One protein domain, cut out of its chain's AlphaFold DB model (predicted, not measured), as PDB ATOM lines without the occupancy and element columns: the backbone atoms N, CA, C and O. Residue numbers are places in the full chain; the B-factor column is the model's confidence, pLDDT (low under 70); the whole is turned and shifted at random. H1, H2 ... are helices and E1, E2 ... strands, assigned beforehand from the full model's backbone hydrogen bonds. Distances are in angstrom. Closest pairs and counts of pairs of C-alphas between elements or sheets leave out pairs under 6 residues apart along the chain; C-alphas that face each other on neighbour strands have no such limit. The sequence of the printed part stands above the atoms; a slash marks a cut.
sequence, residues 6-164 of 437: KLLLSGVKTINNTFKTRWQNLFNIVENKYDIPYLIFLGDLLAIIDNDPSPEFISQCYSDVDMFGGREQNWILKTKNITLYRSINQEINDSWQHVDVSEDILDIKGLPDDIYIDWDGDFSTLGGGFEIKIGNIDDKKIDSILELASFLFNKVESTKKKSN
ATOM      1  N   LYS A   6     142.999 150.277 167.095       92.44
ATOM      2  CA  LYS A   6     141.554 150.322 166.834       92.44
ATOM      3  C   LYS A   6     140.837 149.618 167.972       92.44
ATOM      4  O   LYS A   6     141.267 148.527 168.356       92.44
ATOM      5  N   LEU A   7     139.766 150.225 168.468       93.69
ATOM      6  CA  LEU A   7     138.911 149.683 169.514       93.69
ATOM      7  C   LEU A   7     137.470 149.604 169.026       93.69
ATOM      8  O   LEU A   7     137.006 150.504 168.330       93.69
ATOM      9  N   LEU A   8     136.784 148.544 169.438       92.50
ATOM     10  CA  LEU A   8     135.333 148.432 169.392       92.50
ATOM     11  C   LEU A   8     134.842 148.136 170.811       92.50
ATOM     12  O   LEU A   8     135.173 147.093 171.388       92.50
ATOM     13  N   LEU A   9     134.115 149.086 171.395       91.88
ATOM     14  CA  LEU A   9     133.709 149.078 172.800       91.88
ATOM     15  C   LEU A   9     132.199 148.877 172.911       91.88
ATOM     16  O   LEU A   9     131.420 149.566 172.259       91.88
ATOM     17  N   SER A  10     131.760 147.935 173.745       90.00
ATOM     18  CA  SER A  10     130.333 147.757 174.031       90.00
ATOM     19  C   SER A  10     130.069 147.082 175.379       90.00
ATOM     20  O   SER A  10     130.959 146.546 176.047       90.00
ATOM     21  N   GLY A  11     128.801 147.104 175.798       88.06
ATOM     22  CA  GLY A  11     128.362 146.501 177.055       88.06
ATOM     23  C   GLY A  11     128.908 147.255 178.263       88.06
ATOM     24  O   GLY A  11     129.760 146.733 178.977       88.06
ATOM     25  N   VAL A  12     128.418 148.472 178.486       88.69
ATOM     26  CA  VAL A  12     128.821 149.346 179.595       88.69
ATOM     27  C   VAL A  12     128.782 148.656 180.967       88.69
ATOM     28  O   VAL A  12     127.872 147.878 181.268       88.69
ATOM     29  N   LYS A  13     129.786 148.929 181.807       90.06
ATOM     30  CA  LYS A  13     129.887 148.436 183.189       90.06
ATOM     31  C   LYS A  13     129.307 149.428 184.192       90.06
ATOM     32  O   LYS A  13     129.197 150.625 183.937       90.06
ATOM     33  N   THR A  14     129.006 148.931 185.389       88.31
ATOM     34  CA  THR A  14     128.686 149.786 186.534       88.31
ATOM     35  C   THR A  14     129.918 150.585 186.952       88.31
ATOM     36  O   THR A  14     130.938 150.016 187.338       88.31
ATOM     37  N   ILE A  15     129.804 151.911 186.919       88.12
ATOM     38  CA  ILE A  15     130.905 152.817 187.243       88.12
ATOM     39  C   ILE A  15     131.179 152.852 188.755       88.12
ATOM     40  O   ILE A  15     130.265 153.032 189.569       88.12
ATOM     41  N   ASN A  16     132.455 152.696 189.126       87.25
ATOM     42  CA  ASN A  16     132.914 152.747 190.516       87.25
ATOM     43  C   ASN A  16     132.868 154.178 191.099       87.25
ATOM     44  O   ASN A  16     132.717 155.167 190.382       87.25
ATOM     45  N   ASN A  17     133.013 154.299 192.421       87.94
ATOM     46  CA  ASN A  17     132.960 155.608 193.085       87.94
ATOM     47  C   ASN A  17     134.132 156.525 192.712       87.94
ATOM     48  O   ASN A  17     133.958 157.737 192.714       87.94
ATOM     49  N   THR A  18     135.296 155.982 192.353       87.94
ATOM     50  CA  THR A  18     136.469 156.779 191.962       87.94
ATOM     51  C   THR A  18     136.186 157.613 190.714       87.94
ATOM     52  O   THR A  18     136.428 158.820 190.712       87.94
ATOM     53  N   PHE A  19     135.606 157.000 189.680       90.38
ATOM     54  CA  PHE A  19     135.186 157.712 188.472       90.38
ATOM     55  C   PHE A  19     134.076 158.723 188.763       90.38
ATOM     56  O   PHE A  19     134.125 159.824 188.231       90.38
ATOM     57  N   LYS A  20     133.117 158.398 189.643       88.75
ATOM     58  CA  LYS A  20     132.057 159.342 190.045       88.75
ATOM     59  C   LYS A  20     132.608 160.597 190.712       88.75
ATOM     60  O   LYS A  20     132.140 161.689 190.420       88.75
ATOM     61  N   THR A  21     133.600 160.443 191.589       89.38
ATOM     62  CA  THR A  21     134.245 161.579 192.254       89.38
ATOM     63  C   THR A  21     135.028 162.431 191.258       89.38
ATOM     64  O   THR A  21     134.955 163.653 191.321       89.38
ATOM     65  N   ARG A  22     135.755 161.804 190.322       90.00
ATOM     66  CA  ARG A  22     136.551 162.520 189.310       90.00
ATOM     67  C   ARG A  22     135.679 163.248 188.284       90.00
ATOM     68  O   ARG A  22     135.948 164.395 187.959       90.00
ATOM     69  N   TRP A  23     134.617 162.599 187.819       94.25
ATOM     70  CA  TRP A  23     133.714 163.092 186.777       94.25
ATOM     71  C   TRP A  23     132.394 163.627 187.347       94.25
ATOM     72  O   TRP A  23     131.332 163.444 186.758       94.25
ATOM     73  N   GLN A  24     132.433 164.293 188.503       91.75
ATOM     74  CA  GLN A  24     131.222 164.712 189.215       91.75
ATOM     75  C   GLN A  24     130.299 165.598 188.358       91.75
ATOM     76  O   GLN A  24     129.088 165.388 188.349       91.75
ATOM     77  N   ASN A  25     130.862 166.537 187.590       90.94
ATOM     78  CA  ASN A  25     130.085 167.394 186.687       90.94
ATOM     79  C   ASN A  25     129.367 166.588 185.598       90.94
ATOM     80  O   ASN A  25     128.195 166.833 185.341       90.94
ATOM     81  N   LEU A  26     130.041 165.596 185.009       93.06
ATOM     82  CA  LEU A  26     129.453 164.714 184.000       93.06
ATOM     83  C   LEU A  26     128.224 163.987 184.561       93.06
ATOM     84  O   LEU A  26     127.165 164.023 183.949       93.06
ATOM     85  N   PHE A  27     128.339 163.393 185.754       91.62
ATOM     86  CA  PHE A  27     127.235 162.671 186.404       91.62
ATOM     87  C   PHE A  27     126.057 163.562 186.813       91.62
ATOM     88  O   PHE A  27     124.946 163.058 186.954       91.62
ATOM     89  N   ASN A  28     126.300 164.852 187.047       89.81
ATOM     90  CA  ASN A  28     125.248 165.804 187.399       89.81
ATOM     91  C   ASN A  28     124.479 166.315 186.174       89.81
ATOM     92  O   ASN A  28     123.342 166.746 186.329       89.81
ATOM     93  N   ILE A  29     125.112 166.318 184.996       90.69
ATOM     94  CA  ILE A  29     124.555 166.910 183.773       90.69
ATOM     95  C   ILE A  29     123.978 165.836 182.846       90.69
ATOM     96  O   ILE A  29     122.906 166.020 182.281       90.69
ATOM     97  N   VAL A  30     124.685 164.718 182.676       89.12
ATOM     98  CA  VAL A  30     124.301 163.665 181.734       89.12
ATOM     99  C   VAL A  30     123.276 162.738 182.376       89.12
ATOM    100  O   VAL A  30     123.598 161.937 183.255       89.12
ATOM    101  N   GLU A  31     122.031 162.827 181.914       82.12
ATOM    102  CA  GLU A  31     120.929 162.002 182.420       82.12
ATOM    103  C   GLU A  31     120.998 160.556 181.906       82.12
ATOM    104  O   GLU A  31     120.676 159.604 182.634       82.12
ATOM    105  N   ASN A  32     121.467 160.367 180.667       81.75
ATOM    106  CA  ASN A  32     121.614 159.047 180.074       81.75
ATOM    107  C   ASN A  32     122.830 158.315 180.659       81.75
ATOM    108  O   ASN A  32     123.974 158.478 180.236       81.75
ATOM    109  N   LYS A  33     122.568 157.433 181.627       81.88
ATOM    110  CA  LYS A  33     123.605 156.616 182.275       81.88
ATOM    111  C   LYS A  33     124.406 155.748 181.302       81.88
ATOM    112  O   LYS A  33     125.493 155.307 181.675       81.88
ATOM    113  N   TYR A  34     123.867 155.463 180.118       83.38
ATOM    114  CA  TYR A  34     124.546 154.675 179.097       83.38
ATOM    115  C   TYR A  34     125.713 155.429 178.448       83.38
ATOM    116  O   TYR A  34     126.735 154.805 178.169       83.38
ATOM    117  N   ASP A  35     125.610 156.750 178.289       86.56
ATOM    118  CA  ASP A  35     126.631 157.552 177.596       86.56
ATOM    119  C   ASP A  35     127.789 157.925 178.514       86.56
ATOM    120  O   ASP A  35     128.924 158.100 178.070       86.56
ATOM    121  N   ILE A  36     127.520 157.988 179.821       91.62
ATOM    122  CA  ILE A  36     128.507 158.350 180.840       91.62
ATOM    123  C   ILE A  36     129.819 157.545 180.690       91.62
ATOM    124  O   ILE A  36     130.873 158.169 180.629       91.62
ATOM    125  N   PRO A  37     129.825 156.200 180.589       93.19
ATOM    126  CA  PRO A  37     131.044 155.425 180.343       93.19
ATOM    127  C   PRO A  37     131.809 155.815 179.070       93.19
ATOM    128  O   PRO A  37     133.038 155.817 179.095       93.19
ATOM    129  N   TYR A  38     131.124 156.156 177.973       92.12
ATOM    130  CA  TYR A  38     131.779 156.570 176.726       92.12
ATOM    131  C   TYR A  38     132.373 157.976 176.835       92.12
ATOM    132  O   TYR A  38     133.504 158.194 176.407       92.12
ATOM    133  N   LEU A  39     131.672 158.906 177.486       93.19
ATOM    134  CA  LEU A  39     132.186 160.252 177.755       93.19
ATOM    135  C   LEU A  39     133.367 160.230 178.738       93.19
ATOM    136  O   LEU A  39     134.351 160.936 178.518       93.19
ATOM    137  N   ILE A  40     133.318 159.374 179.767       95.06
ATOM    138  CA  ILE A  40     134.469 159.105 180.645       95.06
ATOM    139  C   ILE A  40     135.630 158.557 179.816       95.06
ATOM    140  O   ILE A  40     136.749 159.043 179.948       95.06
ATOM    141  N   PHE A  41     135.372 157.566 178.954       95.50
ATOM    142  CA  PHE A  41     136.405 156.974 178.110       95.50
ATOM    143  C   PHE A  41     137.061 158.019 177.204       95.50
ATOM    144  O   PHE A  41     138.284 158.080 177.164       95.50
ATOM    145  N   LEU A  42     136.281 158.864 176.524       94.44
ATOM    146  CA  LEU A  42     136.801 159.943 175.683       94.44
ATOM    147  C   LEU A  42     137.631 160.941 176.494       94.44
ATOM    148  O   LEU A  42     138.752 161.263 176.110       94.44
ATOM    149  N   GLY A  43     137.123 161.397 177.638       95.06
ATOM    150  CA  GLY A  43     137.837 162.341 178.493       95.06
ATOM    151  C   GLY A  43     139.162 161.787 179.015       95.06
ATOM    152  O   GLY A  43     140.196 162.452 178.940       95.06
ATOM    153  N   ASP A  44     139.151 160.540 179.486       95.62
ATOM    154  CA  ASP A  44     140.342 159.871 180.005       95.62
ATOM    155  C   ASP A  44     141.305 159.420 178.892       95.62
ATOM    156  O   ASP A  44     142.519 159.410 179.095       95.62
ATOM    157  N   LEU A  45     140.808 159.128 177.688       96.06
ATOM    158  CA  LEU A  45     141.632 158.931 176.497       96.06
ATOM    159  C   LEU A  45     142.432 160.200 176.181       96.06
ATOM    160  O   LEU A  45     143.651 160.130 176.002       96.06
ATOM    161  N   LEU A  46     141.765 161.359 176.139       95.62
ATOM    162  CA  LEU A  46     142.431 162.641 175.905       95.62
ATOM    163  C   LEU A  46     143.438 162.948 177.019       95.62
ATOM    164  O   LEU A  46     144.555 163.365 176.729       95.62
ATOM    165  N   ALA A  47     143.090 162.657 178.273       95.06
ATOM    166  CA  ALA A  47     143.979 162.792 179.428       95.06
ATOM    167  C   ALA A  47     145.257 161.943 179.302       95.06
ATOM    168  O   ALA A  47     146.357 162.437 179.561       95.06
ATOM    169  N   ILE A  48     145.142 160.685 178.856       95.75
ATOM    170  CA  ILE A  48     146.296 159.807 178.596       95.75
ATOM    171  C   ILE A  48     147.168 160.376 177.471       95.75
ATOM    172  O   ILE A  48     148.399 160.342 177.548       95.75
ATOM    173  N   ILE A  49     146.548 160.915 176.420       92.88
ATOM    174  CA  ILE A  49     147.278 161.516 175.301       92.88
ATOM    175  C   ILE A  49     148.030 162.772 175.757       92.88
ATOM    176  O   ILE A  49     149.214 162.906 175.429       92.88
ATOM    177  N   ASP A  50     147.380 163.626 176.546       93.50
ATOM    178  CA  ASP A  50     147.900 164.910 177.031       93.50
ATOM    179  C   ASP A  50     148.803 164.798 178.278       93.50
ATOM    180  O   ASP A  50     149.438 165.766 178.693       93.50
ATOM    181  N   ASN A  51     148.895 163.605 178.878       91.44
ATOM    182  CA  ASN A  51     149.509 163.371 180.190       91.44
ATOM    183  C   ASN A  51     148.934 164.281 181.295       91.44
ATOM    184  O   ASN A  51     149.669 164.776 182.155       91.44
ATOM    185  N   ASP A  52     147.623 164.508 181.265       90.62
ATOM    186  CA  ASP A  52     146.910 165.355 182.218       90.62
ATOM    187  C   ASP A  52     146.062 164.500 183.173       90.62
ATOM    188  O   ASP A  52     145.177 163.781 182.718       90.62
ATOM    189  N   PRO A  53     146.281 164.537 184.498       85.94
ATOM    190  CA  PRO A  53     145.476 163.755 185.430       85.94
ATOM    191  C   PRO A  53     144.054 164.305 185.644       85.94
ATOM    192  O   PRO A  53     143.230 163.592 186.223       85.94
ATOM    193  N   SER A  54     143.730 165.518 185.187       88.69
ATOM    194  CA  SER A  54     142.500 166.220 185.584       88.69
ATOM    195  C   SER A  54     141.664 166.711 184.393       88.69
ATOM    196  O   SER A  54     141.493 167.917 184.232       88.69
ATOM    197  N   PRO A  55     141.117 165.805 183.563       93.31
ATOM    198  CA  PRO A  55     140.207 166.186 182.497       93.31
ATOM    199  C   PRO A  55     138.878 166.702 183.066       93.31
ATOM    200  O   PRO A  55     138.407 166.257 184.115       93.31
ATOM    201  N   GLU A  56     138.258 167.627 182.344       94.19
ATOM    202  CA  GLU A  56     137.024 168.299 182.733       94.19
ATOM    203  C   GLU A  56     135.936 168.089 181.676       94.19
ATOM    204  O   GLU A  56     136.196 168.138 180.472       94.19
ATOM    205  N   PHE A  57     134.701 167.891 182.139       95.56
ATOM    206  CA  PHE A  57     133.505 167.900 181.298       95.56
ATOM    207  C   PHE A  57     132.695 169.160 181.589       95.56
ATOM    208  O   PHE A  57     132.364 169.444 182.746       95.56
ATOM    209  N   ILE A  58     132.371 169.896 180.531       93.62
ATOM    210  CA  ILE A  58     131.568 171.115 180.573       93.62
ATOM    211  C   ILE A  58     130.457 170.945 179.551       93.62
ATOM    212  O   ILE A  58     130.718 170.552 178.421       93.62
ATOM    213  N   SER A  59     129.222 171.264 179.913       90.69
ATOM    214  CA  SER A  59     128.100 171.191 178.980       90.69
ATOM    215  C   SER A  59     127.128 172.341 179.209       90.69
ATOM    216  O   SER A  59     126.902 172.751 180.348       90.69
ATOM    217  N   GLN A  60     126.597 172.875 178.107       86.06
ATOM    218  CA  GLN A  60     125.481 173.822 178.110       86.06
ATOM    219  C   GLN A  60     124.139 173.083 178.070       86.06
ATOM    220  O   GLN A  60     123.229 173.442 178.813       86.06
ATOM    221  N   CYS A  61     124.044 172.033 177.251       84.56
ATOM    222  CA  CYS A  61     122.944 171.071 177.249       84.56
ATOM    223  C   CYS A  61     123.454 169.666 176.887       84.56
ATOM    224  O   CYS A  61     124.462 169.516 176.183       84.56
ATOM    225  N   TYR A  62     122.767 168.640 177.394       86.56
ATOM    226  CA  TYR A  62     123.024 167.247 177.045       86.56
ATOM    227  C   TYR A  62     121.725 166.437 177.083       86.56
ATOM    228  O   TYR A  62     121.189 166.155 178.153       86.56
ATOM    229  N   SER A  63     121.259 166.031 175.911       81.94
ATOM    230  CA  SER A  63     120.162 165.100 175.679       81.94
ATOM    231  C   SER A  63     120.572 164.176 174.535       81.94
ATOM    232  O   SER A  63     120.843 164.642 173.431       81.94
ATOM    233  N   ASP A  64     120.664 162.872 174.788       70.12
ATOM    234  CA  ASP A  64     121.055 161.904 173.754       70.12
ATOM    235  C   ASP A  64     119.853 161.272 173.047       70.12
ATOM    236  O   ASP A  64     119.934 160.960 171.867       70.12
ATOM    237  N   VAL A  65     118.728 161.110 173.752       70.25
ATOM    238  CA  VAL A  65     117.441 160.687 173.184       70.25
ATOM    239  C   VAL A  65     116.321 161.269 174.046       70.25
ATOM    240  O   VAL A  65     116.136 160.853 175.192       70.25
ATOM    241  N   ASP A  66     115.560 162.219 173.509       62.16
ATOM    242  CA  ASP A  66     114.323 162.686 174.136       62.16
ATOM    243  C   ASP A  66     113.128 161.760 173.817       62.16
ATOM    244  O   ASP A  66     113.236 160.788 173.065       62.16
ATOM    245  N   MET A  67     111.947 162.044 174.384       60.47
ATOM    246  CA  MET A  67     110.740 161.227 174.154       60.47
ATOM    247  C   MET A  67     110.279 161.171 172.681       60.47
ATOM    248  O   MET A  67     109.397 160.378 172.356       60.47
ATOM    249  N   PHE A  68     110.840 162.015 171.812       58.03
ATOM    250  CA  PHE A  68     110.543 162.128 170.387       58.03
ATOM    251  C   PHE A  68     111.710 161.661 169.499       58.03
ATOM    252  O   PHE A  68     111.633 161.796 168.280       58.03
ATOM    253  N   GLY A  69     112.764 161.082 170.085       62.75
ATOM    254  CA  GLY A  69     113.932 160.583 169.357       62.75
ATOM    255  C   GLY A  69     114.969 161.653 169.015       62.75
ATOM    256  O   GLY A  69     115.890 161.350 168.263       62.75
ATOM    257  N   GLY A  70     114.819 162.874 169.542       68.19
ATOM    258  CA  GLY A  70     115.715 164.011 169.344       68.19
ATOM    259  C   GLY A  70     116.992 163.936 170.188       68.19
ATOM    260  O   GLY A  70     116.924 163.593 171.371       68.19
ATOM    261  N   ARG A  71     118.140 164.318 169.612       77.06
ATOM    262  CA  ARG A  71     119.419 164.536 170.319       77.06
ATOM    263  C   ARG A  71     119.785 166.022 170.353       77.06
ATOM    264  O   ARG A  71     119.777 166.668 169.310       77.06
ATOM    265  N   GLU A  72     120.153 166.559 171.511       83.25
ATOM    266  CA  GLU A  72     120.667 167.927 171.671       83.25
ATOM    267  C   GLU A  72     121.903 167.911 172.579       83.25
ATOM    268  O   GLU A  72     121.816 167.644 173.777       83.25
ATOM    269  N   GLN A  73     123.079 168.168 172.014       86.25
ATOM    270  CA  GLN A  73     124.351 168.013 172.710       86.25
ATOM    271  C   GLN A  73     125.253 169.217 172.463       86.25
ATOM    272  O   GLN A  73     125.794 169.377 171.376       86.25
ATOM    273  N   ASN A  74     125.494 170.010 173.503       89.69
ATOM    274  CA  ASN A  74     126.487 171.079 173.488       89.69
ATOM    275  C   ASN A  74     127.442 170.878 174.660       89.69
ATOM    276  O   ASN A  74     127.154 171.270 175.800       89.69
ATOM    277  N   TRP A  75     128.574 170.226 174.391       92.25
ATOM    278  CA  TRP A  75     129.527 169.843 175.427       92.25
ATOM    279  C   TRP A  75     130.987 169.905 174.980       92.25
ATOM    280  O   TRP A  75     131.334 169.875 173.800       92.25
ATOM    281  N   ILE A  76     131.853 170.026 175.982       93.69
ATOM    282  CA  ILE A  76     133.295 170.164 175.866       93.69
ATOM    283  C   ILE A  76     133.949 169.174 176.822       93.69
ATOM    284  O   ILE A  76     133.673 169.180 178.023       93.69
ATOM    285  N   LEU A  77     134.859 168.371 176.286       94.75
ATOM    286  CA  LEU A  77     135.850 167.633 177.056       94.75
ATOM    287  C   LEU A  77     137.182 168.364 176.949       94.75
ATOM    288  O   LEU A  77     137.683 168.612 175.850       94.75
ATOM    289  N   LYS A  78     137.752 168.732 178.091       95.12
ATOM    290  CA  LYS A  78     138.950 169.564 178.143       95.12
ATOM    291  C   LYS A  78     140.026 168.924 179.005       95.12
ATOM    292  O   LYS A  78     139.754 168.467 180.109       95.12
ATOM    293  N   THR A  79     141.251 168.952 178.505       95.00
ATOM    294  CA  THR A  79     142.477 168.684 179.256       95.00
ATOM    295  C   THR A  79     143.356 169.939 179.232       95.00
ATOM    296  O   THR A  79     142.961 170.994 178.721       95.00
ATOM    297  N   LYS A  80     144.566 169.849 179.779       91.81
ATOM    298  CA  LYS A  80     145.554 170.930 179.814       91.81
ATOM    299  C   LYS A  80     145.781 171.593 178.450       91.81
ATOM    300  O   LYS A  80     145.824 172.821 178.390       91.81
ATOM    301  N   ASN A  81     145.937 170.805 177.387       91.94
ATOM    302  CA  ASN A  81     146.214 171.288 176.034       91.94
ATOM    303  C   ASN A  81     145.170 170.861 174.997       91.94
ATOM    304  O   ASN A  81     145.106 171.500 173.949       91.94
ATOM    305  N   ILE A  82     144.359 169.828 175.253       93.56
ATOM    306  CA  ILE A  82     143.399 169.296 174.278       93.56
ATOM    307  C   ILE A  82     141.983 169.751 174.629       93.56
ATOM    308  O   ILE A  82     141.577 169.796 175.787       93.56
ATOM    309  N   THR A  83     141.206 170.117 173.616       93.50
ATOM    310  CA  THR A  83     139.788 170.457 173.749       93.50
ATOM    311  C   THR A  83     139.002 169.732 172.669       93.50
ATOM    312  O   THR A  83     139.175 170.023 171.490       93.50
ATOM    313  N   LEU A  84     138.145 168.803 173.078       92.62
ATOM    314  CA  LEU A  84     137.158 168.149 172.227       92.62
ATOM    315  C   LEU A  84     135.813 168.853 172.420       92.62
ATOM    316  O   LEU A  84     135.322 168.966 173.540       92.62
ATOM    317  N   TYR A  85     135.241 169.333 171.325       89.94
ATOM    318  CA  TYR A  85     133.983 170.061 171.266       89.94
ATOM    319  C   TYR A  85     132.965 169.281 170.430       89.94
ATOM    320  O   TYR A  85     133.278 168.857 169.315       89.94
ATOM    321  N   ARG A  86     131.747 169.136 170.960       88.31
ATOM    322  CA  ARG A  86     130.580 168.617 170.242       88.31
ATOM    323  C   ARG A  86     129.457 169.654 170.281       88.31
ATOM    324  O   ARG A  86     129.118 170.133 171.365       88.31
ATOM    325  N   SER A  87     128.894 169.952 169.111       87.00
ATOM    326  CA  SER A  87     127.636 170.691 168.938       87.00
ATOM    327  C   SER A  87     126.716 169.864 168.054       87.00
ATOM    328  O   SER A  87     127.050 169.624 166.895       87.00
ATOM    329  N   ILE A  88     125.605 169.392 168.606       82.31
ATOM    330  CA  ILE A  88     124.503 168.772 167.873       82.31
ATOM    331  C   ILE A  88     123.231 169.487 168.306       82.31
ATOM    332  O   ILE A  88     122.834 169.391 169.469       82.31
ATOM    333  N   ASN A  89     122.569 170.163 167.374       75.62
ATOM    334  CA  ASN A  89     121.293 170.824 167.633       75.62
ATOM    335  C   ASN A  89     120.159 170.074 166.921       75.62
ATOM    336  O   ASN A  89     119.935 170.283 165.729       75.62
ATOM    337  N   GLN A  90     119.457 169.242 167.699       68.44
ATOM    338  CA  GLN A  90     118.246 168.484 167.368       68.44
ATOM    339  C   GLN A  90     118.378 167.538 166.159       68.44
ATOM    340  O   GLN A  90     118.117 167.902 165.021       68.44
ATOM    341  N   GLU A  91     118.706 166.272 166.425       66.31
ATOM    342  CA  GLU A  91     118.719 165.179 165.435       66.31
ATOM    343  C   GLU A  91     117.659 164.116 165.794       66.31
ATOM    344  O   GLU A  91     117.705 163.606 166.908       66.31
ATOM    345  N   ILE A  92     116.715 163.764 164.900       62.62
ATOM    346  CA  ILE A  92     115.774 162.630 165.094       62.62
ATOM    347  C   ILE A  92     116.185 161.438 164.227       62.62
ATOM    348  O   ILE A  92     116.379 161.615 163.024       62.62
ATOM    349  N   ASN A  93     116.200 160.219 164.789       57.00
ATOM    350  CA  ASN A  93     116.449 158.988 164.025       57.00
ATOM    351  C   ASN A  93     115.217 158.080 163.773       57.00
ATOM    352  O   ASN A  93     114.216 158.074 164.491       57.00
ATOM    353  N   ASP A  94     115.320 157.381 162.637       49.47
ATOM    354  CA  ASP A  94     114.589 156.278 161.990       49.47
ATOM    355  C   ASP A  94     113.071 156.078 162.150       49.47
ATOM    356  O   ASP A  94     112.560 155.067 161.650       49.47
ATOM    357  N   SER A  95     112.306 157.027 162.724       55.12
ATOM    358  CA  SER A  95     110.832 156.982 162.634       55.12
ATOM    359  C   SER A  95     109.988 158.201 162.172       55.12
ATOM    360  O   SER A  95     108.772 158.188 162.330       55.12
ATOM    361  N   TRP A  96     110.574 159.120 161.390       55.50
ATOM    362  CA  TRP A  96     109.888 159.813 160.266       55.50
ATOM    363  C   TRP A  96     108.835 160.901 160.583       55.50
ATOM    364  O   TRP A  96     107.667 160.571 160.775       55.50
ATOM    365  N   GLN A  97     109.181 162.195 160.412       51.75
ATOM    366  CA  GLN A  97     108.397 163.095 159.523       51.75
ATOM    367  C   GLN A  97     108.988 164.498 159.228       51.75
ATOM    368  O   GLN A  97     108.606 165.051 158.203       51.75
ATOM    369  N   HIS A  98     109.915 165.048 160.025       51.62
ATOM    370  CA  HIS A  98     110.949 166.048 159.644       51.62
ATOM    371  C   HIS A  98     111.630 166.604 160.902       51.62
ATOM    372  O   HIS A  98     110.921 167.010 161.818       51.62
ATOM    373  N   VAL A  99     112.968 166.696 160.899       52.75
ATOM    374  CA  VAL A  99     113.777 167.526 161.811       52.75
ATOM    375  C   VAL A  99     115.004 168.048 161.067       52.75
ATOM    376  O   VAL A  99     115.628 167.303 160.312       52.75
ATOM    377  N   ASP A 100     115.303 169.335 161.257       54.25
ATOM    378  CA  ASP A 100     116.452 170.029 160.674       54.25
ATOM    379  C   ASP A 100     117.654 169.929 161.622       54.25
ATOM    380  O   ASP A 100     117.631 170.503 162.711       54.25
ATOM    381  N   VAL A 101     118.727 169.259 161.189       56.91
ATOM    382  CA  VAL A 101     120.032 169.367 161.856       56.91
ATOM    383  C   VAL A 101     120.582 170.749 161.531       56.91
ATOM    384  O   VAL A 101     121.055 170.999 160.422       56.91
ATOM    385  N   SER A 102     120.473 171.675 162.479       57.12
ATOM    386  CA  SER A 102     120.998 173.031 162.279       57.12
ATOM    387  C   SER A 102     122.526 173.074 162.386       57.12
ATOM    388  O   SER A 102     123.159 173.835 161.655       57.12
ATOM    389  N   GLU A 103     123.119 172.220 163.231       63.44
ATOM    390  CA  GLU A 103     124.566 172.054 163.408       63.44
ATOM    391  C   GLU A 103     124.897 170.623 163.872       63.44
ATOM    392  O   GLU A 103     124.263 170.122 164.800       63.44
ATOM    393  N   ASP A 104     125.901 169.996 163.243       74.56
ATOM    394  CA  ASP A 104     126.531 168.735 163.664       74.56
ATOM    395  C   ASP A 104     128.059 168.878 163.543       74.56
ATOM    396  O   ASP A 104     128.648 168.756 162.466       74.56
ATOM    397  N   ILE A 105     128.701 169.243 164.654       77.31
ATOM    398  CA  ILE A 105     130.130 169.556 164.730       77.31
ATOM    399  C   ILE A 105     130.787 168.635 165.754       77.31
ATOM    400  O   ILE A 105     130.341 168.528 166.899       77.31
ATOM    401  N   LEU A 106     131.879 167.989 165.346       81.38
ATOM    402  CA  LEU A 106     132.814 167.272 166.208       81.38
ATOM    403  C   LEU A 106     134.218 167.799 165.899       81.38
ATOM    404  O   LEU A 106     134.735 167.573 164.807       81.38
ATOM    405  N   ASP A 107     134.821 168.529 166.835       82.44
ATOM    406  CA  ASP A 107     136.118 169.181 166.624       82.44
ATOM    407  C   ASP A 107     137.072 168.918 167.794       82.44
ATOM    408  O   ASP A 107     136.686 169.009 168.958       82.44
ATOM    409  N   ILE A 108     138.335 168.609 167.492       86.50
ATOM    410  CA  ILE A 108     139.385 168.359 168.486       86.50
ATOM    411  C   ILE A 108     140.531 169.336 168.240       86.50
ATOM    412  O   ILE A 108     141.264 169.238 167.256       86.50
ATOM    413  N   LYS A 109     140.740 170.251 169.185       87.62
ATOM    414  CA  LYS A 109     141.816 171.249 169.159       87.62
ATOM    415  C   LYS A 109     142.926 170.884 170.129       87.62
ATOM    416  O   LYS A 109     142.669 170.356 171.203       87.62
ATOM    417  N   GLY A 110     144.162 171.221 169.764       86.25
ATOM    418  CA  GLY A 110     145.330 171.077 170.641       86.25
ATOM    419  C   GLY A 110     145.866 169.650 170.789       86.25
ATOM    420  O   GLY A 110     146.770 169.419 171.589       86.25
ATOM    421  N   LEU A 111     145.355 168.706 169.993       84.12
ATOM    422  CA  LEU A 111     145.970 167.392 169.831       84.12
ATOM    423  C   LEU A 111     147.398 167.562 169.269       84.12
ATOM    424  O   LEU A 111     147.582 168.398 168.378       84.12
ATOM    425  N   PRO A 112     148.402 166.799 169.747       81.00
ATOM    426  CA  PRO A 112     149.735 166.819 169.153       81.00
ATOM    427  C   PRO A 112     149.681 166.604 167.637       81.00
ATOM    428  O   PRO A 112     148.907 165.777 167.154       81.00
ATOM    429  N   ASP A 113     150.513 167.337 166.891       64.88
ATOM    430  CA  ASP A 113     150.516 167.331 165.418       64.88
ATOM    431  C   ASP A 113     150.760 165.940 164.812       64.88
ATOM    432  O   ASP A 113     150.479 165.716 163.639       64.88
ATOM    433  N   ASP A 114     151.263 164.996 165.600       65.50
ATOM    434  CA  ASP A 114     151.566 163.643 165.168       65.50
ATOM    435  C   ASP A 114     150.499 162.618 165.603       65.50
ATOM    436  O   ASP A 114     150.490 161.506 165.086       65.50
ATOM    437  N   ILE A 115     149.560 162.969 166.487       80.12
ATOM    438  CA  ILE A 115     148.476 162.085 166.943       80.12
ATOM    439  C   ILE A 115     147.187 162.433 166.193       80.12
ATOM    440  O   ILE A 115     146.932 163.589 165.854       80.12
ATOM    441  N   TYR A 116     146.352 161.429 165.932       79.75
ATOM    442  CA  TYR A 116     144.989 161.655 165.459       79.75
ATOM    443  C   TYR A 116     144.027 160.628 166.070       79.75
ATOM    444  O   TYR A 116     144.429 159.535 166.485       79.75
ATOM    445  N   ILE A 117     142.753 161.007 166.115       87.12
ATOM    446  CA  ILE A 117     141.643 160.218 166.642       87.12
ATOM    447  C   ILE A 117     140.517 160.277 165.608       87.12
ATOM    448  O   ILE A 117     140.221 161.354 165.096       87.12
ATOM    449  N   ASP A 118     139.932 159.130 165.285       83.94
ATOM    450  CA  ASP A 118     138.839 158.981 164.322       83.94
ATOM    451  C   ASP A 118     137.689 158.194 164.968       83.94
ATOM    452  O   ASP A 118     137.881 157.059 165.423       83.94
ATOM    453  N   TRP A 119     136.529 158.845 165.050       84.88
ATOM    454  CA  TRP A 119     135.254 158.373 165.595       84.88
ATOM    455  C   TRP A 119     134.129 159.233 164.993       84.88
ATOM    456  O   TRP A 119     134.328 160.420 164.740       84.88
ATOM    457  N   ASP A 120     132.969 158.631 164.757       68.06
ATOM    458  CA  ASP A 120     131.830 159.201 164.025       68.06
ATOM    459  C   ASP A 120     130.853 160.016 164.886       68.06
ATOM    460  O   ASP A 120     129.873 160.540 164.367       68.06
ATOM    461  N   GLY A 121     131.113 160.166 166.184       71.12
ATOM    462  CA  GLY A 121     130.237 160.930 167.069       71.12
ATOM    463  C   GLY A 121     129.073 160.125 167.658       71.12
ATOM    464  O   GLY A 121     128.354 160.665 168.499       71.12
ATOM    465  N   ASP A 122     128.899 158.856 167.269       72.81
ATOM    466  CA  ASP A 122     127.772 158.024 167.694       72.81
ATOM    467  C   ASP A 122     128.157 157.045 168.816       72.81
ATOM    468  O   ASP A 122     129.213 156.403 168.806       72.81
ATOM    469  N   PHE A 123     127.268 156.922 169.802       74.69
ATOM    470  CA  PHE A 123     127.391 155.988 170.925       74.69
ATOM    471  C   PHE A 123     126.462 154.767 170.764       74.69
ATOM    472  O   PHE A 123     126.159 154.104 171.751       74.69
ATOM    473  N   SER A 124     125.972 154.459 169.552       61.94
ATOM    474  CA  SER A 124     124.778 153.620 169.345       61.94
ATOM    475  C   SER A 124     124.690 152.301 170.124       61.94
ATOM    476  O   SER A 124     125.579 151.445 170.176       61.94
ATOM    477  N   THR A 125     123.482 152.103 170.656       52.41
ATOM    478  CA  THR A 125     123.004 150.909 171.363       52.41
ATOM    479  C   THR A 125     122.505 149.806 170.421       52.41
ATOM    480  O   THR A 125     122.397 148.649 170.837       52.41
ATOM    481  N   LEU A 126     122.226 150.124 169.150       53.25
ATOM    482  CA  LEU A 126     121.618 149.229 168.151       53.25
ATOM    483  C   LEU A 126     122.648 148.326 167.443       53.25
ATOM    484  O   LEU A 126     122.637 148.148 166.229       53.25
ATOM    485  N   GLY A 127     123.523 147.697 168.233       50.53
ATOM    486  CA  GLY A 127     124.275 146.504 167.827       50.53
ATOM    487  C   GLY A 127     125.662 146.715 167.212       50.53
ATOM    488  O   GLY A 127     126.369 145.723 167.044       50.53
ATOM    489  N   GLY A 128     126.077 147.956 166.936       60.94
ATOM    490  CA  GLY A 128     127.396 148.265 166.361       60.94
ATOM    491  C   GLY A 128     128.531 148.372 167.385       60.94
ATOM    492  O   GLY A 128     129.618 147.862 167.134       60.94
ATOM    493  N   GLY A 129     128.268 148.960 168.559       73.94
ATOM    494  CA  GLY A 129     129.311 149.327 169.524       73.94
ATOM    495  C   GLY A 129     130.067 150.598 169.113       73.94
ATOM    496  O   GLY A 129     130.030 151.015 167.963       73.94
ATOM    497  N   PHE A 130     130.762 151.217 170.064       86.56
ATOM    498  CA  PHE A 130     131.550 152.430 169.849       86.56
ATOM    499  C   PHE A 130     132.897 152.076 169.211       86.56
ATOM    500  O   PHE A 130     133.755 151.458 169.854       86.56
ATOM    501  N   GLU A 131     133.076 152.439 167.940       89.88
ATOM    502  CA  GLU A 131     134.337 152.265 167.220       89.88
ATOM    503  C   GLU A 131     135.197 153.527 167.327       89.88
ATOM    504  O   GLU A 131     134.768 154.616 166.965       89.88
ATOM    505  N   ILE A 132     136.451 153.372 167.753       90.62
ATOM    506  CA  ILE A 132     137.424 154.466 167.758       90.62
ATOM    507  C   ILE A 132     138.771 153.990 167.225       90.62
ATOM    508  O   ILE A 132     139.264 152.903 167.555       90.62
ATOM    509  N   LYS A 133     139.388 154.812 166.377       90.62
ATOM    510  CA  LYS A 133     140.722 154.580 165.821       90.62
ATOM    511  C   LYS A 133     141.660 155.670 166.310       90.62
ATOM    512  O   LYS A 133     141.351 156.851 166.217       90.62
ATOM    513  N   ILE A 134     142.816 155.265 166.821       89.88
ATOM    514  CA  ILE A 134     143.834 156.171 167.350       89.88
ATOM    515  C   ILE A 134     145.157 155.853 166.661       89.88
ATOM    516  O   ILE A 134     145.563 154.689 166.541       89.88
ATOM    517  N   GLY A 135     145.822 156.895 166.175       85.00
ATOM    518  CA  GLY A 135     147.115 156.769 165.520       85.00
ATOM    519  C   GLY A 135     148.262 157.381 166.301       85.00
ATOM    520  O   GLY A 135     148.098 158.371 167.007       85.00
ATOM    521  N   ASN A 136     149.437 156.786 166.088       76.62
ATOM    522  CA  ASN A 136     150.736 157.272 166.542       76.62
ATOM    523  C   ASN A 136     150.819 157.536 168.060       76.62
ATOM    524  O   ASN A 136     151.424 158.498 168.525       76.62
ATOM    525  N   ILE A 137     150.230 156.634 168.841       84.25
ATOM    526  CA  ILE A 137     150.410 156.570 170.297       84.25
ATOM    527  C   ILE A 137     151.443 155.499 170.669       84.25
ATOM    528  O   ILE A 137     151.525 154.465 170.011       84.25
ATOM    529  N   ASP A 138     152.253 155.744 171.701       83.25
ATOM    530  CA  ASP A 138     153.244 154.769 172.174       83.25
ATOM    531  C   ASP A 138     152.591 153.550 172.855       83.25
ATOM    532  O   ASP A 138     151.438 153.602 173.290       83.25
ATOM    533  N   ASP A 139     153.331 152.440 172.952       83.38
ATOM    534  CA  ASP A 139     152.814 151.179 173.507       83.38
ATOM    535  C   ASP A 139     152.327 151.333 174.958       83.38
ATOM    536  O   ASP A 139     151.341 150.710 175.348       83.38
ATOM    537  N   LYS A 140     152.954 152.221 175.745       87.88
ATOM    538  CA  LYS A 140     152.547 152.483 177.130       87.88
ATOM    539  C   LYS A 140     151.182 153.175 177.177       87.88
ATOM    540  O   LYS A 140     150.330 152.771 177.964       87.88
ATOM    541  N   LYS A 141     150.950 154.176 176.321       92.06
ATOM    542  CA  LYS A 141     149.641 154.829 176.165       92.06
ATOM    543  C   LYS A 141     148.597 153.852 175.641       92.06
ATOM    544  O   LYS A 141     147.488 153.845 176.164       92.06
ATOM    545  N   ILE A 142     148.942 153.006 174.665       91.94
ATOM    546  CA  ILE A 142     148.048 151.943 174.173       91.94
ATOM    547  C   ILE A 142     147.603 151.045 175.330       91.94
ATOM    548  O   ILE A 142     146.411 150.769 175.464       91.94
ATOM    549  N   ASP A 143     148.541 150.600 176.165       92.81
ATOM    550  CA  ASP A 143     148.236 149.734 177.301       92.81
ATOM    551  C   ASP A 143     147.352 150.448 178.333       92.81
ATOM    552  O   ASP A 143     146.349 149.878 178.757       92.81
ATOM    553  N   SER A 144     147.633 151.716 178.653       95.31
ATOM    554  CA  SER A 144     146.773 152.523 179.535       95.31
ATOM    555  C   SER A 144     145.360 152.726 178.977       95.31
ATOM    556  O   SER A 144     144.388 152.662 179.727       95.31
ATOM    557  N   ILE A 145     145.216 152.936 177.664       96.25
ATOM    558  CA  ILE A 145     143.908 153.104 177.007       96.25
ATOM    559  C   ILE A 145     143.113 151.794 177.037       96.25
ATOM    560  O   ILE A 145     141.903 151.804 177.258       96.25
ATOM    561  N   LEU A 146     143.776 150.655 176.833       95.56
ATOM    562  CA  LEU A 146     143.130 149.344 176.914       95.56
ATOM    563  C   LEU A 146     142.709 148.994 178.336       95.56
ATOM    564  O   LEU A 146     141.623 148.449 178.536       95.56
ATOM    565  N   GLU A 147     143.543 149.329 179.317       95.62
ATOM    566  CA  GLU A 147     143.210 149.172 180.727       95.62
ATOM    567  C   GLU A 147     141.978 150.019 181.084       95.62
ATOM    568  O   GLU A 147     140.999 149.485 181.612       95.62
ATOM    569  N   LEU A 148     141.964 151.297 180.686       95.31
ATOM    570  CA  LEU A 148     140.813 152.194 180.825       95.31
ATOM    571  C   LEU A 148     139.544 151.605 180.189       95.31
ATOM    572  O   LEU A 148     138.507 151.517 180.848       95.31
ATOM    573  N   ALA A 149     139.625 151.152 178.934       95.19
ATOM    574  CA  ALA A 149     138.499 150.525 178.244       95.19
ATOM    575  C   ALA A 149     137.980 149.297 179.011       95.19
ATOM    576  O   ALA A 149     136.771 149.112 179.163       95.19
ATOM    577  N   SER A 150     138.882 148.479 179.562       94.81
ATOM    578  CA  SER A 150     138.512 147.287 180.330       94.81
ATOM    579  C   SER A 150     137.775 147.613 181.634       94.81
ATOM    580  O   SER A 150     136.934 146.822 182.067       94.81
ATOM    581  N   PHE A 151     138.022 148.775 182.251       94.25
ATOM    582  CA  PHE A 151     137.282 149.211 183.438       94.25
ATOM    583  C   PHE A 151     135.854 149.660 183.118       94.25
ATOM    584  O   PHE A 151     134.962 149.485 183.950       94.25
ATOM    585  N   LEU A 152     135.631 150.203 181.922       93.50
ATOM    586  CA  LEU A 152     134.370 150.843 181.536       93.50
ATOM    587  C   LEU A 152     133.434 149.916 180.743       93.50
ATOM    588  O   LEU A 152     132.215 150.081 180.811       93.50
ATOM    589  N   PHE A 153     133.971 148.901 180.053       93.25
ATOM    590  CA  PHE A 153     133.210 148.061 179.122       93.25
ATOM    591  C   PHE A 153     133.412 146.557 179.364       93.25
ATOM    592  O   PHE A 153     134.472 146.098 179.796       93.25
ATOM    593  N   ASN A 154     132.367 145.769 179.103       91.50
ATOM    594  CA  ASN A 154     132.390 144.304 179.168       91.50
ATOM    595  C   ASN A 154     132.961 143.677 177.894       91.50
ATOM    596  O   ASN A 154     133.568 142.611 177.966       91.50
ATOM    597  N   LYS A 155     132.772 144.325 176.740       91.62
ATOM    598  CA  LYS A 155     133.307 143.890 175.450       91.62
ATOM    599  C   LYS A 155     134.268 144.954 174.928       91.62
ATOM    600  O   LYS A 155     133.851 146.065 174.613       91.62
ATOM    601  N   VAL A 156     135.547 144.594 174.867       93.44
ATOM    602  CA  VAL A 156     136.633 145.430 174.344       93.44
ATOM    603  C   VAL A 156     137.353 144.617 173.280       93.44
ATOM    604  O   VAL A 156     138.196 143.776 173.596       93.44
ATOM    605  N   GLU A 157     137.010 144.839 172.017       93.31
ATOM    606  CA  GLU A 157     137.776 144.276 170.909       93.31
ATOM    607  C   GLU A 157     138.854 145.276 170.517       93.31
ATOM    608  O   GLU A 157     138.585 146.467 170.358       93.31
ATOM    609  N   SER A 158     140.095 144.808 170.385       91.31
ATOM    610  CA  SER A 158     141.216 145.675 170.044       91.31
ATOM    611  C   SER A 158     142.072 145.084 168.938       91.31
ATOM    612  O   SER A 158     142.357 143.889 168.906       91.31
ATOM    613  N   THR A 159     142.502 145.945 168.021       89.56
ATOM    614  CA  THR A 159     143.522 145.624 167.023       89.56
ATOM    615  C   THR A 159     144.719 146.532 167.257       89.56
ATOM    616  O   THR A 159     144.657 147.731 166.976       89.56
ATOM    617  N   LYS A 160     145.814 145.951 167.760       85.62
ATOM    618  CA  LYS A 160     147.118 146.616 167.863       85.62
ATOM    619  C   LYS A 160     147.900 146.391 166.573       85.62
ATOM    620  O   LYS A 160     148.067 145.249 166.143       85.62
ATOM    621  N   LYS A 161     148.422 147.459 165.977       74.19
ATOM    622  CA  LYS A 161     149.431 147.355 164.915       74.19
ATOM    623  C   LYS A 161     150.744 147.873 165.466       74.19
ATOM    624  O   LYS A 161     150.780 148.938 166.071       74.19
ATOM    625  N   LYS A 162     151.824 147.123 165.252       60.66
ATOM    626  CA  LYS A 162     153.161 147.590 165.619       60.66
ATOM    627  C   LYS A 162     153.420 148.886 164.852       60.66
ATOM    628  O   LYS A 162     153.308 148.882 163.626       60.66
ATOM    629  N   SER A 163     153.715 149.975 165.560       56.50
ATOM    630  CA  SER A 163     154.112 151.226 164.916       56.50
ATOM    631  C   SER A 163     155.368 150.946 164.089       56.50
ATOM    632  O   SER A 163     156.424 150.627 164.634       56.50
ATOM    633  N   ASN A 164     155.229 150.938 162.764       64.62
ATOM    634  CA  ASN A 164     156.359 150.854 161.854       64.62
ATOM    635  C   ASN A 164     156.746 152.291 161.511       64.62
ATOM    636  O   ASN A 164     155.891 153.041 161.043       64.62
TER     637      ASN A 164
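This is residues 6 to 164 of the 437 residues of an uncharacterized protein of Spirochaetes bacterium GWB1_27_13 (UniProt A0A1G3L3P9). Two four-stranded antiparallel sheets, E2 E3 E4 E5 and E6 E7 E1 E8, make the walls of an open V, with the long helix H3 between them as the core. H4 packs side by side with H3 over the second sheet, and the short H2 packs on E2, with H1 next to it. The printed part has 159 residues, with four named helices and eight named strands in the order E1 H1 H2 H3 E2 E3 E4 E5 E6 E7 H4 E8; the class is mixed, helices and strands. The whole is compact, with a radius of gyration of the C-alphas of 15.7 A, yet elongated, spanning 49 by 32 by 31 A.

E2 (56 to 63), E3 (70 to 78), E4 (83 to 92) and E5 (104 to 109) form a meander, each strand the antiparallel neighbour of the one before; this sheet is twisted. N 58 and O 76 are 2.9 A apart, N 77 and O 84 2.8 A, and N 85 and O 107 2.8 A, within hydrogen-bond range. H2 (24 to 29) and H3 (36 to 50) are on one face of it in two layers, helices over a sheet. H3 lies over E3 at a height over the sheet of 9.0 A; the C-alphas of Gly 43 and Leu 77, their closest, are 5.8 A apart. H1 (17 to 22) is close to H2 but not clearly touching, Lys 20 to Phe 27 being the closest C-alphas at 6.9 A. The second sheet runs E6 (116 to 118), E7 (130 to 135), E1 (6 to 12), E8 (153 to 160). N 118 and O 133 are 2.8 A apart, N 9 and O 130 2.9 A, and N 8 and O 157 2.9 A. H4 (139 to 152) lies over E1 at a height of 9.6 A, along the strands, and with H3 makes two layers here too. E7, H4 and E8 are a split strand-helix-strand unit, two strands running the same way with E1 between them, its crossover right-handed. H3 and H4 touch at a shallow tilt of 16 degrees, opposite ways, closest at the C-alphas of Pro 37 and Leu 152, 5.8 A. In H1, H2, H3 and H4 every O i to N i+4 pair is within hydrogen-bond range.

E1 begins at C-alpha 6 (141.554, 150.322, 166.834), and E8 ends at C-alpha 160 (147.118, 146.616, 167.863). H3 measures 20.8 A from C-alpha 36 (128.507, 158.350, 180.840), and H4 20.1 A. E3 measures 25.5 A and E4 26.7 A; E2 bends by 85 degrees at residue 60 and E4 by 59 degrees at residue 89.

The C-alphas farthest apart, of Gln 97 and Asn 164, are 49.6 A apart. The printed part has no cut. The links E4 to E5 and E6 to E7, 11 residues each, are long. Mean pLDDT of the printed part is 83.0; 30 residues are under 70, among them 90 to 103.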